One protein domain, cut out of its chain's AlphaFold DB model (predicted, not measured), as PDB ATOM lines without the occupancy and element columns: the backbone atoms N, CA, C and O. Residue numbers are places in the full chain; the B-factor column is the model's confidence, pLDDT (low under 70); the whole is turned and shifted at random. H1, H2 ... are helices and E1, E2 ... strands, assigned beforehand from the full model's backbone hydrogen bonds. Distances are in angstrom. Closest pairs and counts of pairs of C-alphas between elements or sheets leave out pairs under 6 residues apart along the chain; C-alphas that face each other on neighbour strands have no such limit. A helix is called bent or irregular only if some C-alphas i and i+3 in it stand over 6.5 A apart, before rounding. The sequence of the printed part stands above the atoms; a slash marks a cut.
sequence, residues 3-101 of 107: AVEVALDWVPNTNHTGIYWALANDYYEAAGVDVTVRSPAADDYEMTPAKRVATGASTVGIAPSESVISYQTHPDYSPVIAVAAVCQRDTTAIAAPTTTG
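Overview. This is residues 3 to 101 of the 107 residues of the protein "ABC-type nitrate/sulfonate/bicarbonate transport system, periplasmic component" of halophilic archaeon J07HX5 (UniProt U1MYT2). A small parallel sheet of two strands, E1 and E2, lies between two groups of helices, with H1 and the short H2 alongside E2, and H4 with H5 beyond E1, where residues 60 to 61 also pair with E1. From this body of 88 residues a tail sticks out, residues 91 to 101 standing free. The printed part has 99 residues, with five named helices and two named strands in the order E1 H1 H2 E2 H3 H4 H5. The class is mixed, helices and strands, with 44 residues in named elements, under half of those printed. The whole is loose, with a radius of gyration of the C-alphas of 15.6 A, and spans 54 by 37 by 28 A.

Along the chain. E1, residues 3 to 7, begins at C-alpha 3 at (126.885, 103.268, 114.268) and is 13.1 A long. H1, residues 14 to 24, is 15.2 A long and irregular, with C-alphas 15 and 18 lying 7.6 A apart. H2, residues 27 to 30, precedes E2, residues 33 to 38, which is 15.7 A long and begins at C-alpha 33 at (130.394, 107.790, 116.283). H3 is residues 40 to 43, neither bent nor irregular, but only just: C-alphas 40 and 43 are 6.0 A apart. H4 is residues 49 to 54. H5, residues 65 to 72, is 11.7 A long and ends at C-alpha 72 at (136.949, 95.913, 91.698).

Arrangement. E1 and E2 are parallel neighbours, their directions 27 degrees apart; N 6 and O 36 are 2.8 A apart and N 36 and O 4 are 3.0 A apart, within hydrogen-bond range. E1, H1, H2 and E2 form a strand-helix-strand unit, two parallel strands with helices between them along the chain, and its crossover is right-handed. The closest C-alphas of H1 and E2 are those of Leu 23 and Val 35, 7.6 A apart. H1 and H2 are close but not clearly touching, the C-alphas of Ala 22 and Tyr 28 being closest at 6.5 A. The closest C-alphas of E1 and H4 are those of Ala 7 and Pro 49, 5.2 A apart. H4 and H5 only just touch, with 3 pairs of C-alphas within 8 A, the closest being Ala 50 and Ser 67 at 6.3 A. They run the same way at a shallow tilt of 24 degrees. H3 and H4 are close but not clearly touching, with C-alphas 40 and 49 closest at 7.6 A. H1 is apart from H4 and H5. Every O i to N i+4 pair is within hydrogen-bond range in H4, against 5 of 7 in H1 and 3 of 4 in H5; H2 and H3 are too short for such a pair.

Size, cuts and confidence. The two C-alphas farthest apart are those of Gly 32 and Gly 101, 54.6 A. Without residues 91 to 101 the body spans 40 by 28 by 26 A. The printed part has no cut, and no link between named elements is long, but residues 73 to 101 hold no named element. The mean pLDDT of the printed part is 95.1, and no printed residue is under 70.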
ATOM      1  N   ALA A   3     126.353 104.602 113.991       97.88
ATOM      2  CA  ALA A   3     126.885 103.268 114.268       97.88
ATOM      3  C   ALA A   3     127.859 102.824 113.166       97.88
ATOM      4  O   ALA A   3     127.530 102.901 111.979       97.88
ATOM      5  N   VAL A   4     129.045 102.362 113.559       98.19
ATOM      6  CA  VAL A   4     130.096 101.874 112.656       98.19
ATOM      7  C   VAL A   4     130.670 100.575 113.214       98.19
ATOM      8  O   VAL A   4     131.327 100.579 114.251       98.19
ATOM      9  N   GLU A   5     130.475  99.467 112.499       98.38
ATOM     10  CA  GLU A   5     131.181  98.216 112.802       98.38
ATOM     11  C   GLU A   5     132.476  98.140 111.982       98.38
ATOM     12  O   GLU A   5     132.446  98.220 110.748       98.38
ATOM     13  N   VAL A   6     133.605  97.964 112.672       98.19
ATOM     14  CA  VAL A   6     134.935  97.763 112.085       98.19
ATOM     15  C   VAL A   6     135.281  96.274 112.105       98.19
ATOM     16  O   VAL A   6     135.533  95.706 113.169       98.19
ATOM     17  N   ALA A   7     135.335  95.638 110.934       98.12
ATOM     18  CA  ALA A   7     135.809  94.262 110.790       98.12
ATOM     19  C   ALA A   7     137.343  94.211 110.722       98.12
ATOM     20  O   ALA A   7     137.954  94.866 109.876       98.12
ATOM     21  N   LEU A   8     137.974  93.428 111.595       97.81
ATOM     22  CA  LEU A   8     139.425  93.236 111.587       97.81
ATOM     23  C   LEU A   8     139.845  92.168 110.564       97.81
ATOM     24  O   LEU A   8     139.117  91.211 110.308       97.81
ATOM     25  N   ASP A   9     141.052  92.312 110.020       94.62
ATOM     26  CA  ASP A   9     141.722  91.332 109.155       94.62
ATOM     27  C   ASP A   9     142.250  90.116 109.909       94.62
ATOM     28  O   ASP A   9     142.375  89.033 109.339       94.62
ATOM     29  N   TRP A  10     142.535  90.282 111.197       94.94
ATOM     30  CA  TRP A  10     143.075  89.236 112.050       94.94
ATOM     31  C   TRP A  10     142.583  89.386 113.489       94.94
ATOM     32  O   TRP A  10     141.876  90.339 113.831       94.94
ATOM     33  N   VAL A  11     142.979  88.458 114.364       94.50
ATOM     34  CA  VAL A  11     142.869  88.704 115.807       94.50
ATOM     35  C   VAL A  11     143.625  89.988 116.185       94.50
ATOM     36  O   VAL A  11     144.637  90.301 115.539       94.50
ATOM     37  N   PRO A  12     143.146  90.731 117.206       95.00
ATOM     38  CA  PRO A  12     143.717  92.015 117.594       95.00
ATOM     39  C   PRO A  12     145.242  91.984 117.733       95.00
ATOM     40  O   PRO A  12     145.795  91.153 118.454       95.00
ATOM     41  N   ASN A  13     145.920  92.896 117.038       94.06
ATOM     42  CA  ASN A  13     147.373  93.039 117.065       94.06
ATOM     43  C   ASN A  13     147.791  94.516 116.957       94.06
ATOM     44  O   ASN A  13     146.957  95.424 116.957       94.06
ATOM     45  N   THR A  14     149.096  94.772 116.871       94.00
ATOM     46  CA  THR A  14     149.670  96.124 116.851       94.00
ATOM     47  C   THR A  14     149.092  97.037 115.769       94.00
ATOM     48  O   THR A  14     148.964  98.236 116.023       94.00
ATOM     49  N   ASN A  15     148.667  96.503 114.621       93.31
ATOM     50  CA  ASN A  15     148.073  97.294 113.536       93.31
ATOM     51  C   ASN A  15     146.742  97.947 113.946       93.31
ATOM     52  O   ASN A  15     146.357  98.979 113.403       93.31
ATOM     53  N   HIS A  16     146.045  97.375 114.930       96.38
ATOM     54  CA  HIS A  16     144.727  97.831 115.383       96.38
ATOM     55  C   HIS A  16     144.800  98.797 116.570       96.38
ATOM     56  O   HIS A  16     143.772  99.324 116.994       96.38
ATOM     57  N   THR A  17     146.000  99.059 117.103       96.38
ATOM     58  CA  THR A  17     146.205  99.837 118.341       96.38
ATOM     59  C   THR A  17     145.511 101.194 118.303       96.38
ATOM     60  O   THR A  17     144.880 101.578 119.281       96.38
ATOM     61  N   GLY A  18     145.576 101.908 117.174       96.31
ATOM     62  CA  GLY A  18     144.949 103.227 117.042       96.31
ATOM     63  C   GLY A  18     143.430 103.202 117.244       96.31
ATOM     64  O   GLY A  18     142.888 104.118 117.855       96.31
ATOM     65  N   ILE A  19     142.759 102.131 116.806       97.12
ATOM     66  CA  ILE A  19     141.307 101.953 116.969       97.12
ATOM     67  C   ILE A  19     140.972 101.740 118.443       97.12
ATOM     68  O   ILE A  19     140.123 102.434 118.998       97.12
ATOM     69  N   TYR A  20     141.672 100.815 119.102       97.56
ATOM     70  CA  TYR A  20     141.444 100.527 120.519       97.56
ATOM     71  C   TYR A  20     141.831 101.696 121.428       97.56
ATOM     72  O   TYR A  20     141.147 101.952 122.414       97.56
ATOM     73  N   TRP A  21     142.882 102.444 121.086       98.12
ATOM     74  CA  TRP A  21     143.260 103.656 121.808       98.12
ATOM     75  C   TRP A  21     142.185 104.740 121.690       98.12
ATOM     76  O   TRP A  21     141.818 105.342 122.697       98.12
ATOM     77  N   ALA A  22     141.652 104.967 120.486       98.31
ATOM     78  CA  ALA A  22     140.577 105.928 120.258       98.31
ATOM     79  C   ALA A  22     139.279 105.542 120.990       98.31
ATOM     80  O   ALA A  22     138.615 106.423 121.529       98.31
ATOM     81  N   LEU A  23     138.956 104.243 121.062       97.75
ATOM     82  CA  LEU A  23     137.861 103.725 121.892       97.75
ATOM     83  C   LEU A  23     138.096 103.998 123.380       97.75
ATOM     84  O   LEU A  23     137.215 104.516 124.048       97.75
ATOM     85  N   ALA A  24     139.287 103.682 123.894       98.19
ATOM     86  CA  ALA A  24     139.611 103.835 125.313       98.19
ATOM     87  C   ALA A  24     139.710 105.298 125.788       98.19
ATOM     88  O   ALA A  24     139.736 105.537 126.992       98.19
ATOM     89  N   ASN A  25     139.816 106.256 124.862       98.56
ATOM     90  CA  ASN A  25     139.908 107.692 125.146       98.56
ATOM     91  C   ASN A  25     138.672 108.474 124.658       98.56
ATOM     92  O   ASN A  25     138.751 109.691 124.494       98.56
ATOM     93  N   ASP A  26     137.560 107.788 124.374       98.19
ATOM     94  CA  ASP A  26     136.274 108.385 123.983       98.19
ATOM     95  C   ASP A  26     136.328 109.272 122.721       98.19
ATOM     96  O   ASP A  26     135.459 110.110 122.479       98.19
ATOM     97  N   TYR A  27     137.336 109.091 121.857       98.62
ATOM     98  CA  TYR A  27     137.505 109.919 120.653       98.62
ATOM     99  C   TYR A  27     136.387 109.691 119.633       98.62
ATOM    100  O   TYR A  27     135.973 110.631 118.954       98.62
ATOM    101  N   TYR A  28     135.878 108.461 119.531       98.38
ATOM    102  CA  TYR A  28     134.733 108.163 118.672       98.38
ATOM    103  C   TYR A  28     133.441 108.771 119.222       98.38
ATOM    104  O   TYR A  28     132.704 109.398 118.461       98.38
ATOM    105  N   GLU A  29     133.211 108.679 120.536       97.38
ATOM    106  CA  GLU A  29     132.044 109.287 121.181       97.38
ATOM    107  C   GLU A  29     132.054 110.812 121.018       97.38
ATOM    108  O   GLU A  29     131.056 111.390 120.586       97.38
ATOM    109  N   ALA A  30     133.203 111.457 121.248       98.31
ATOM    110  CA  ALA A  30     133.388 112.890 121.024       98.31
ATOM    111  C   ALA A  30     133.141 113.302 119.559       98.31
ATOM    112  O   ALA A  30     132.686 114.416 119.294       98.31
ATOM    113  N   ALA A  31     133.398 112.403 118.603       98.06
ATOM    114  CA  ALA A  31     133.084 112.584 117.185       98.06
ATOM    115  C   ALA A  31     131.634 112.197 116.813       98.06
ATOM    116  O   ALA A  31     131.249 112.300 115.648       98.06
ATOM    117  N   GLY A  32     130.815 111.753 117.773       98.31
ATOM    118  CA  GLY A  32     129.435 111.321 117.551       98.31
ATOM    119  C   GLY A  32     129.301 109.964 116.851       98.31
ATOM    120  O   GLY A  32     128.249 109.690 116.263       98.31
ATOM    121  N   VAL A  33     130.336 109.122 116.900       98.38
ATOM    122  CA  VAL A  33     130.394 107.790 116.283       98.38
ATOM    123  C   VAL A  33     130.349 106.718 117.370       98.38
ATOM    124  O   VAL A  33     131.101 106.772 118.336       98.38
ATOM    125  N   ASP A  34     129.470 105.736 117.202       98.00
ATOM    126  CA  ASP A  34     129.394 104.543 118.045       98.00
ATOM    127  C   ASP A  34     130.121 103.399 117.330       98.00
ATOM    128  O   ASP A  34     129.627 102.873 116.327       98.00
ATOM    129  N   VAL A  35     131.344 103.093 117.773       98.31
ATOM    130  CA  VAL A  35     132.224 102.121 117.110       98.31
ATOM    131  C   VAL A  35     132.192 100.782 117.831       98.31
ATOM    132  O   VAL A  35     132.543 100.687 119.004       98.31
ATOM    133  N   THR A  36     131.893  99.722 117.084       97.94
ATOM    134  CA  THR A  36     132.091  98.336 117.518       97.94
ATOM    135  C   THR A  36     133.195  97.679 116.695       97.94
ATOM    136  O   THR A  36     133.358  97.950 115.505       97.94
ATOM    137  N   VAL A  37     133.988  96.811 117.327       98.06
ATOM    138  CA  VAL A  37     135.093  96.105 116.663       98.06
ATOM    139  C   VAL A  37     134.780  94.621 116.597       98.06
ATOM    140  O   VAL A  37     134.548  93.981 117.624       98.06
ATOM    141  N   ARG A  38     134.815  94.066 115.387       97.38
ATOM    142  CA  ARG A  38     134.558  92.654 115.125       97.38
ATOM    143  C   ARG A  38     135.847  91.930 114.771       97.38
ATOM    144  O   ARG A  38     136.433  92.159 113.715       97.38
ATOM    145  N   SER A  39     136.257  91.012 115.640       95.88
ATOM    146  CA  SER A  39     137.324  90.063 115.325       95.88
ATOM    147  C   SER A  39     136.798  88.953 114.402       95.88
ATOM    148  O   SER A  39     135.684  88.476 114.633       95.88
ATOM    149  N   PRO A  40     137.586  88.484 113.418       93.94
ATOM    150  CA  PRO A  40     137.220  87.327 112.598       93.94
ATOM    151  C   PRO A  40     137.154  86.018 113.404       93.94
ATOM    152  O   PRO A  40     136.547  85.052 112.970       93.94
ATOM    153  N   ALA A  41     137.710  85.974 114.622       94.31
ATOM    154  CA  ALA A  41     137.540  84.826 115.515       94.31
ATOM    155  C   ALA A  41     136.092  84.668 116.031       94.31
ATOM    156  O   ALA A  41     135.748  83.622 116.572       94.31
ATOM    157  N   ALA A  42     135.237  85.691 115.881       93.44
ATOM    158  CA  ALA A  42     133.843  85.648 116.330       93.44
ATOM    159  C   ALA A  42     132.957  84.702 115.498       93.44
ATOM    160  O   ALA A  42     131.895  84.301 115.969       93.44
ATOM    161  N   ASP A  43     133.367  84.377 114.272       92.88
ATOM    162  CA  ASP A  43     132.680  83.466 113.351       92.88
ATOM    163  C   ASP A  43     133.640  82.435 112.741       92.88
ATOM    164  O   ASP A  43     133.427  81.980 111.624       92.88
ATOM    165  N   ASP A  44     134.717  82.094 113.458       94.62
ATOM    166  CA  ASP A  44     135.737  81.138 113.005       94.62
ATOM    167  C   ASP A  44     136.258  81.433 111.583       94.62
ATOM    168  O   ASP A  44     136.451  80.542 110.758       94.62
ATOM    169  N   TYR A  45     136.475  82.720 111.286       92.81
ATOM    170  CA  TYR A  45     136.993  83.208 110.007       92.81
ATOM    171  C   TYR A  45     136.103  82.884 108.789       92.81
ATOM    172  O   TYR A  45     136.584  82.903 107.654       92.81
ATOM    173  N   GLU A  46     134.801  82.643 108.987       94.75
ATOM    174  CA  GLU A  46     133.854  82.313 107.911       94.75
ATOM    175  C   GLU A  46     133.779  83.406 106.828       94.75
ATOM    176  O   GLU A  46     133.685  83.119 105.627       94.75
ATOM    177  N   MET A  47     133.837  84.681 107.229       93.69
ATOM    178  CA  MET A  47     133.817  85.813 106.305       93.69
ATOM    179  C   MET A  47     135.039  86.712 106.453       93.69
ATOM    180  O   MET A  47     135.296  87.280 107.514       93.69
ATOM    181  N   THR A  48     135.725  86.945 105.331       94.62
ATOM    182  CA  THR A  48     136.812  87.928 105.259       94.62
ATOM    183  C   THR A  48     136.286  89.347 105.513       94.62
ATOM    184  O   THR A  48     135.149  89.659 105.140       94.62
ATOM    185  N   PRO A  49     137.097  90.255 106.085       96.19
ATOM    186  CA  PRO A  49     136.689  91.643 106.331       96.19
ATOM    187  C   PRO A  49     136.202  92.352 105.059       96.19
ATOM    188  O   PRO A  49     135.194  93.054 105.088       96.19
ATOM    189  N   ALA A  50     136.857  92.119 103.917       96.06
ATOM    190  CA  ALA A  50     136.450  92.694 102.637       96.06
ATOM    191  C   ALA A  50     135.062  92.201 102.195       96.06
ATOM    192  O   ALA A  50     134.235  93.008 101.774       96.06
ATOM    193  N   LYS A  51     134.765  90.902 102.365       95.38
ATOM    194  CA  LYS A  51     133.439  90.336 102.064       95.38
ATOM    195  C   LYS A  51     132.361  90.935 102.955       95.38
ATOM    196  O   LYS A  51     131.264  91.230 102.484       95.38
ATOM    197  N   ARG A  52     132.668  91.144 104.237       96.69
ATOM    198  CA  ARG A  52     131.744  91.767 105.191       96.69
ATOM    199  C   ARG A  52     131.366  93.183 104.772       96.69
ATOM    200  O   ARG A  52     130.187  93.515 104.792       96.69
ATOM    201  N   VAL A  53     132.338  93.977 104.327       97.12
ATOM    202  CA  VAL A  53     132.075  95.321 103.792       97.12
ATOM    203  C   VAL A  53     131.272  95.246 102.495       97.12
ATOM    204  O   VAL A  53     130.249  95.911 102.363       97.12
ATOM    205  N   ALA A  54     131.679  94.392 101.557       96.12
ATOM    206  CA  ALA A  54     131.036  94.278 100.249       96.12
ATOM    207  C   ALA A  54     129.575  93.789 100.310       96.12
ATOM    208  O   ALA A  54     128.774  94.111  99.436       96.12
ATOM    209  N   THR A  55     129.224  93.021 101.345       95.12
ATOM    210  CA  THR A  55     127.857  92.534 101.607       95.12
ATOM    211  C   THR A  55     127.057  93.436 102.550       95.12
ATOM    212  O   THR A  55     125.885  93.163 102.803       95.12
ATOM    213  N   GLY A  56     127.666  94.501 103.083       95.31
ATOM    214  CA  GLY A  56     127.048  95.394 104.067       95.31
ATOM    215  C   GLY A  56     126.911  94.795 105.472       95.31
ATOM    216  O   GLY A  56     126.267  95.398 106.326       95.31
ATOM    217  N   ALA A  57     127.512  93.632 105.731       95.94
ATOM    218  CA  ALA A  57     127.525  93.000 107.048       95.94
ATOM    219  C   ALA A  57     128.391  93.757 108.072       95.94
ATOM    220  O   ALA A  57     128.167  93.604 109.268       95.94
ATOM    221  N   SER A  58     129.359  94.556 107.612       97.75
ATOM    222  CA  SER A  58     130.145  95.490 108.431       97.75
ATOM    223  C   SER A  58     130.321  96.814 107.677       97.75
ATOM    224  O   SER A  58     130.321  96.832 106.446       97.75
ATOM    225  N   THR A  59     130.465  97.931 108.393       97.94
ATOM    226  CA  THR A  59     130.523  99.273 107.783       97.94
ATOM    227  C   THR A  59     131.871  99.541 107.119       97.94
ATOM    228  O   THR A  59     131.932 100.071 106.012       97.94
ATOM    229  N   VAL A  60     132.957  99.175 107.802       97.56
ATOM    230  CA  VAL A  60     134.331  99.279 107.304       97.56
ATOM    231  C   VAL A  60     135.119  98.039 107.711       97.56
ATOM    232  O   VAL A  60     134.757  97.332 108.652       97.56
ATOM    233  N   GLY A  61     136.208  97.769 107.001       97.19
ATOM    234  CA  GLY A  61     137.067  96.627 107.272       97.19
ATOM    235  C   GLY A  61     138.530  96.989 107.084       97.19
ATOM    236  O   GLY A  61     138.873  97.741 106.172       97.19
ATOM    237  N   ILE A  62     139.387  96.440 107.938       97.12
ATOM    238  CA  ILE A  62     140.823  96.367 107.675       97.12
ATOM    239  C   ILE A  62     141.041  95.118 106.832       97.12
ATOM    240  O   ILE A  62     140.535  94.055 107.170       97.12
ATOM    241  N   ALA A  63     141.747  95.250 105.715       94.75
ATOM    242  CA  ALA A  63     142.042  94.147 104.813       94.75
ATOM    243  C   ALA A  63     143.365  94.407 104.072       94.75
ATOM    244  O   ALA A  63     143.767  95.570 103.954       94.75
ATOM    245  N   PRO A  64     144.014  93.361 103.526       93.19
ATOM    246  CA  PRO A  64     145.128  93.529 102.594       93.19
ATOM    247  C   PRO A  64     144.730  94.392 101.390       93.19
ATOM    248  O   PRO A  64     143.588  94.306 100.921       93.19
ATOM    249  N   SER A  65     145.663  95.189 100.862       91.88
ATOM    250  CA  SER A  65     145.441  96.086  99.714       91.88
ATOM    251  C   SER A  65     144.882  95.367  98.487       91.88
ATOM    252  O   SER A  65     144.043  95.905  97.761       91.88
ATOM    253  N   GLU A  66     145.289  94.118  98.293       92.44
ATOM    254  CA  GLU A  66     144.887  93.236  97.201       92.44
ATOM    255  C   GLU A  66     143.384  92.958  97.239       92.44
ATOM    256  O   GLU A  66     142.775  92.731  96.196       92.44
ATOM    257  N   SER A  67     142.756  93.036  98.418       94.62
ATOM    258  CA  SER A  67     141.309  92.868  98.559       94.62
ATOM    259  C   SER A  67     140.557  93.945  97.791       94.62
ATOM    260  O   SER A  67     139.574  93.647  97.123       94.62
ATOM    261  N   VAL A  68     141.032  95.193  97.821       94.00
ATOM    262  CA  VAL A  68     140.394  96.281  97.071       94.00
ATOM    263  C   VAL A  68     140.479  95.998  95.579       94.00
ATOM    264  O   VAL A  68     139.466  96.078  94.897       94.00
ATOM    265  N   ILE A  69     141.649  95.574  95.089       93.44
ATOM    266  CA  ILE A  69     141.855  95.201  93.682       93.44
ATOM    267  C   ILE A  69     140.936  94.034  93.294       93.44
ATOM    268  O   ILE A  69     140.237  94.114  92.288       93.44
ATOM    269  N   SER A  70     140.888  92.977  94.109       94.62
ATOM    270  CA  SER A  70     140.061  91.795  93.853       94.62
ATOM    271  C   SER A  70     138.568  92.118  93.800       94.62
ATOM    272  O   SER A  70     137.845  91.503  93.022       94.62
ATOM    273  N   TYR A  71     138.093  93.058  94.617       95.50
ATOM    274  CA  TYR A  71     136.681  93.443  94.650       95.50
ATOM    275  C   TYR A  71     136.295  94.448  93.560       95.50
ATOM    276  O   TYR A  71     135.109  94.592  93.282       95.50
ATOM    277  N   GLN A  72     137.253  95.095  92.883       94.38
ATOM    278  CA  GLN A  72     136.949  95.913  91.698       94.38
ATOM    279  C   GLN A  72     136.439  95.074  90.520       94.38
ATOM    280  O   GLN A  72     135.699  95.583  89.681       94.38
ATOM    281  N   THR A  73     136.834  93.803  90.438       91.81
ATOM    282  CA  THR A  73     136.469  92.897  89.339       91.81
ATOM    283  C   THR A  73     135.601  91.724  89.793       91.81
ATOM    284  O   THR A  73     135.377  90.791  89.021       91.81
ATOM    285  N   HIS A  74     135.109  91.749  91.035       93.06
ATOM    286  CA  HIS A  74     134.334  90.641  91.580       93.06
ATOM    287  C   HIS A  74     132.958  90.552  90.897       93.06
ATOM    288  O   HIS A  74     132.256  91.560  90.825       93.06
ATOM    289  N   PRO A  75     132.532  89.366  90.421       92.81
ATOM    290  CA  PRO A  75     131.285  89.233  89.663       92.81
ATOM    291  C   PRO A  75     130.029  89.496  90.504       92.81
ATOM    292  O   PRO A  75     129.064  90.066  90.004       92.81
ATOM    293  N   ASP A  76     130.048  89.092  91.778       93.81
ATOM    294  CA  ASP A  76     128.841  89.063  92.620       93.81
ATOM    295  C   ASP A  76     128.685  90.249  93.584       93.81
ATOM    296  O   ASP A  76     127.646  90.380  94.232       93.81
ATOM    297  N   TYR A  77     129.706  91.099  93.728       91.31
ATOM    298  CA  TYR A  77     129.737  92.124  94.772       91.31
ATOM    299  C   TYR A  77     130.073  93.495  94.207       91.31
ATOM    300  O   TYR A  77     130.844  93.626  93.260       91.31
ATOM    301  N   SER A  78     129.506  94.534  94.821       89.56
ATOM    302  CA  SER A  78     129.893  95.904  94.499       89.56
ATOM    303  C   SER A  78     131.358  96.162  94.869       89.56
ATOM    304  O   SER A  78     131.854  95.588  95.846       89.56
ATOM    305  N   PRO A  79     132.046  97.057  94.137       92.69
ATOM    306  CA  PRO A  79     133.414  97.421  94.459       92.69
ATOM    307  C   PRO A  79     133.537  97.987  95.875       92.69
ATOM    308  O   PRO A  79     132.801  98.895  96.263       92.69
ATOM    309  N   VAL A  80     134.512  97.483  96.627       95.50
ATOM    310  CA  VAL A  80     134.936  98.102  97.889       95.50
ATOM    311  C   VAL A  80     135.924  99.231  97.598       95.50
ATOM    312  O   VAL A  80     136.682  99.183  96.626       95.50
ATOM    313  N   ILE A  81     135.921 100.255  98.448       95.75
ATOM    314  CA  ILE A  81     136.734 101.460  98.270       95.75
ATOM    315  C   ILE A  81     137.739 101.557  99.418       95.75
ATOM    316  O   ILE A  81     137.362 101.496 100.588       95.75
ATOM    317  N   ALA A  82     139.020 101.737  99.088       95.94
ATOM    318  CA  ALA A  82     140.043 102.072 100.075       95.94
ATOM    319  C   ALA A  82     139.842 103.509 100.576       95.94
ATOM    320  O   ALA A  82     139.866 104.446  99.780       95.94
ATOM    321  N   VAL A  83     139.690 103.689 101.890       96.06
ATOM    322  CA  VAL A  83     139.535 105.020 102.514       96.06
ATOM    323  C   VAL A  83     140.763 105.466 103.313       96.06
ATOM    324  O   VAL A  83     140.919 106.653 103.582       96.06
ATOM    325  N   ALA A  84     141.644 104.535 103.685       95.19
ATOM    326  CA  ALA A  84     142.872 104.808 104.425       95.19
ATOM    327  C   ALA A  84     143.903 103.687 104.223       95.19
ATOM    328  O   ALA A  84     143.537 102.538 103.980       95.19
ATOM    329  N   ALA A  85     145.186 104.018 104.383       94.06
ATOM    330  CA  ALA A  85     146.282 103.054 104.457       94.06
ATOM    331  C   ALA A  85     146.821 103.007 105.895       94.06
ATOM    332  O   ALA A  85     147.507 103.933 106.327       94.06
ATOM    333  N   VAL A  86     146.496 101.941 106.637       92.50
ATOM    334  CA  VAL A  86     146.985 101.735 108.017       92.50
ATOM    335  C   VAL A  86     148.499 101.508 108.010       92.50
ATOM    336  O   VAL A  86     149.235 102.175 108.735       92.50
ATOM    337  N   CYS A  87     148.971 100.631 107.122       90.62
ATOM    338  CA  CYS A  87     150.387 100.448 106.824       90.62
ATOM    339  C   CYS A  87     150.729 101.197 105.531       90.62
ATOM    340  O   CYS A  87     150.190 100.893 104.471       90.62
ATOM    341  N   GLN A  88     151.632 102.178 105.606       90.00
ATOM    342  CA  GLN A  88     152.031 102.983 104.437       90.00
ATOM    343  C   GLN A  88     153.057 102.287 103.530       90.00
ATOM    344  O   GLN A  88     153.343 102.764 102.433       90.00
ATOM    345  N   ARG A  89     153.656 101.193 104.003       90.25
ATOM    346  CA  ARG A  89     154.597 100.355 103.256       90.25
ATOM    347  C   ARG A  89     154.200  98.902 103.443       90.25
ATOM    348  O   ARG A  89     153.781  98.528 104.539       90.25
ATOM    349  N   ASP A  90     154.361  98.116 102.387       85.50
ATOM    350  CA  ASP A  90     154.174  96.676 102.468       85.50
ATOM    351  C   ASP A  90     155.269  96.060 103.351       85.50
ATOM    352  O   ASP A  90     156.446  96.416 103.260       85.50
ATOM    353  N   THR A  91     154.844  95.178 104.248       86.12
ATOM    354  CA  THR A  91     155.710  94.446 105.185       86.12
ATOM    355  C   THR A  91     155.682  92.942 104.920       86.12
ATOM    356  O   THR A  91     156.275  92.172 105.672       86.12
ATOM    357  N   THR A  92     155.012  92.521 103.844       87.56
ATOM    358  CA  THR A  92     154.905  91.127 103.429       87.56
ATOM    359  C   THR A  92     156.272  90.586 103.028       87.56
ATOM    360  O   THR A  92     157.022  91.207 102.274       87.56
ATOM    361  N   ALA A  93     156.595  89.397 103.529       91.06
ATOM    362  CA  ALA A  93     157.816  88.684 103.197       91.06
ATOM    363  C   ALA A  93     157.576  87.173 103.232       91.06
ATOM    364  O   ALA A  93     156.760  86.676 104.010       91.06
ATOM    365  N   ILE A  94     158.330  86.437 102.417       92.31
ATOM    366  CA  ILE A  94     158.484  84.990 102.573       92.31
ATOM    367  C   ILE A  94     159.594  84.775 103.604       92.31
ATOM    368  O   ILE A  94     160.696  85.295 103.438       92.31
ATOM    369  N   ALA A  95     159.307  84.025 104.666       93.44
ATOM    370  CA  ALA A  95     160.265  83.722 105.724       93.44
ATOM    371  C   ALA A  95     160.512  82.210 105.808       93.44
ATOM    372  O   ALA A  95     159.565  81.424 105.797       93.44
ATOM    373  N   ALA A  96     161.779  81.812 105.928       94.31
ATOM    374  CA  ALA A  96     162.198  80.426 106.116       94.31
ATOM    375  C   ALA A  96     163.219  80.327 107.265       94.31
ATOM    376  O   ALA A  96     163.960  81.287 107.508       94.31
ATOM    377  N   PRO A  97     163.285  79.194 107.994       95.81
ATOM    378  CA  PRO A  97     164.341  78.968 108.974       95.81
ATOM    379  C   PRO A  97     165.720  79.001 108.311       95.81
ATOM    380  O   PRO A  97     165.913  78.415 107.253       95.81
ATOM    381  N   THR A  98     166.721  79.580 108.970       93.81
ATOM    382  CA  THR A  98     168.094  79.635 108.429       93.81
ATOM    383  C   THR A  98     168.692  78.250 108.158       93.81
ATOM    384  O   THR A  98     169.564  78.102 107.308       93.81
ATOM    385  N   THR A  99     168.199  77.212 108.837       96.88
ATOM    386  CA  THR A  99     168.623  75.819 108.652       96.88
ATOM    387  C   THR A  99     168.191  75.203 107.322       96.88
ATOM    388  O   THR A  99     168.678  74.126 106.994       96.88
ATOM    389  N   THR A 100     167.272  75.822 106.572       95.44
ATOM    390  CA  THR A 100     166.826  75.293 105.271       95.44
ATOM    391  C   THR A 100     167.751  75.678 104.118       95.44
ATOM    392  O   THR A 100     167.651  75.071 103.059       95.44
ATOM    393  N   GLY A 101     168.649  76.655 104.310       94.81
ATOM    394  CA  GLY A 101     169.567  77.123 103.265       94.81
ATOM    395  C   GLY A 101     168.892  77.858 102.099       94.81
ATOM    396  O   GLY A 101     169.502  77.986 101.046       94.81
TER     397      GLY A 101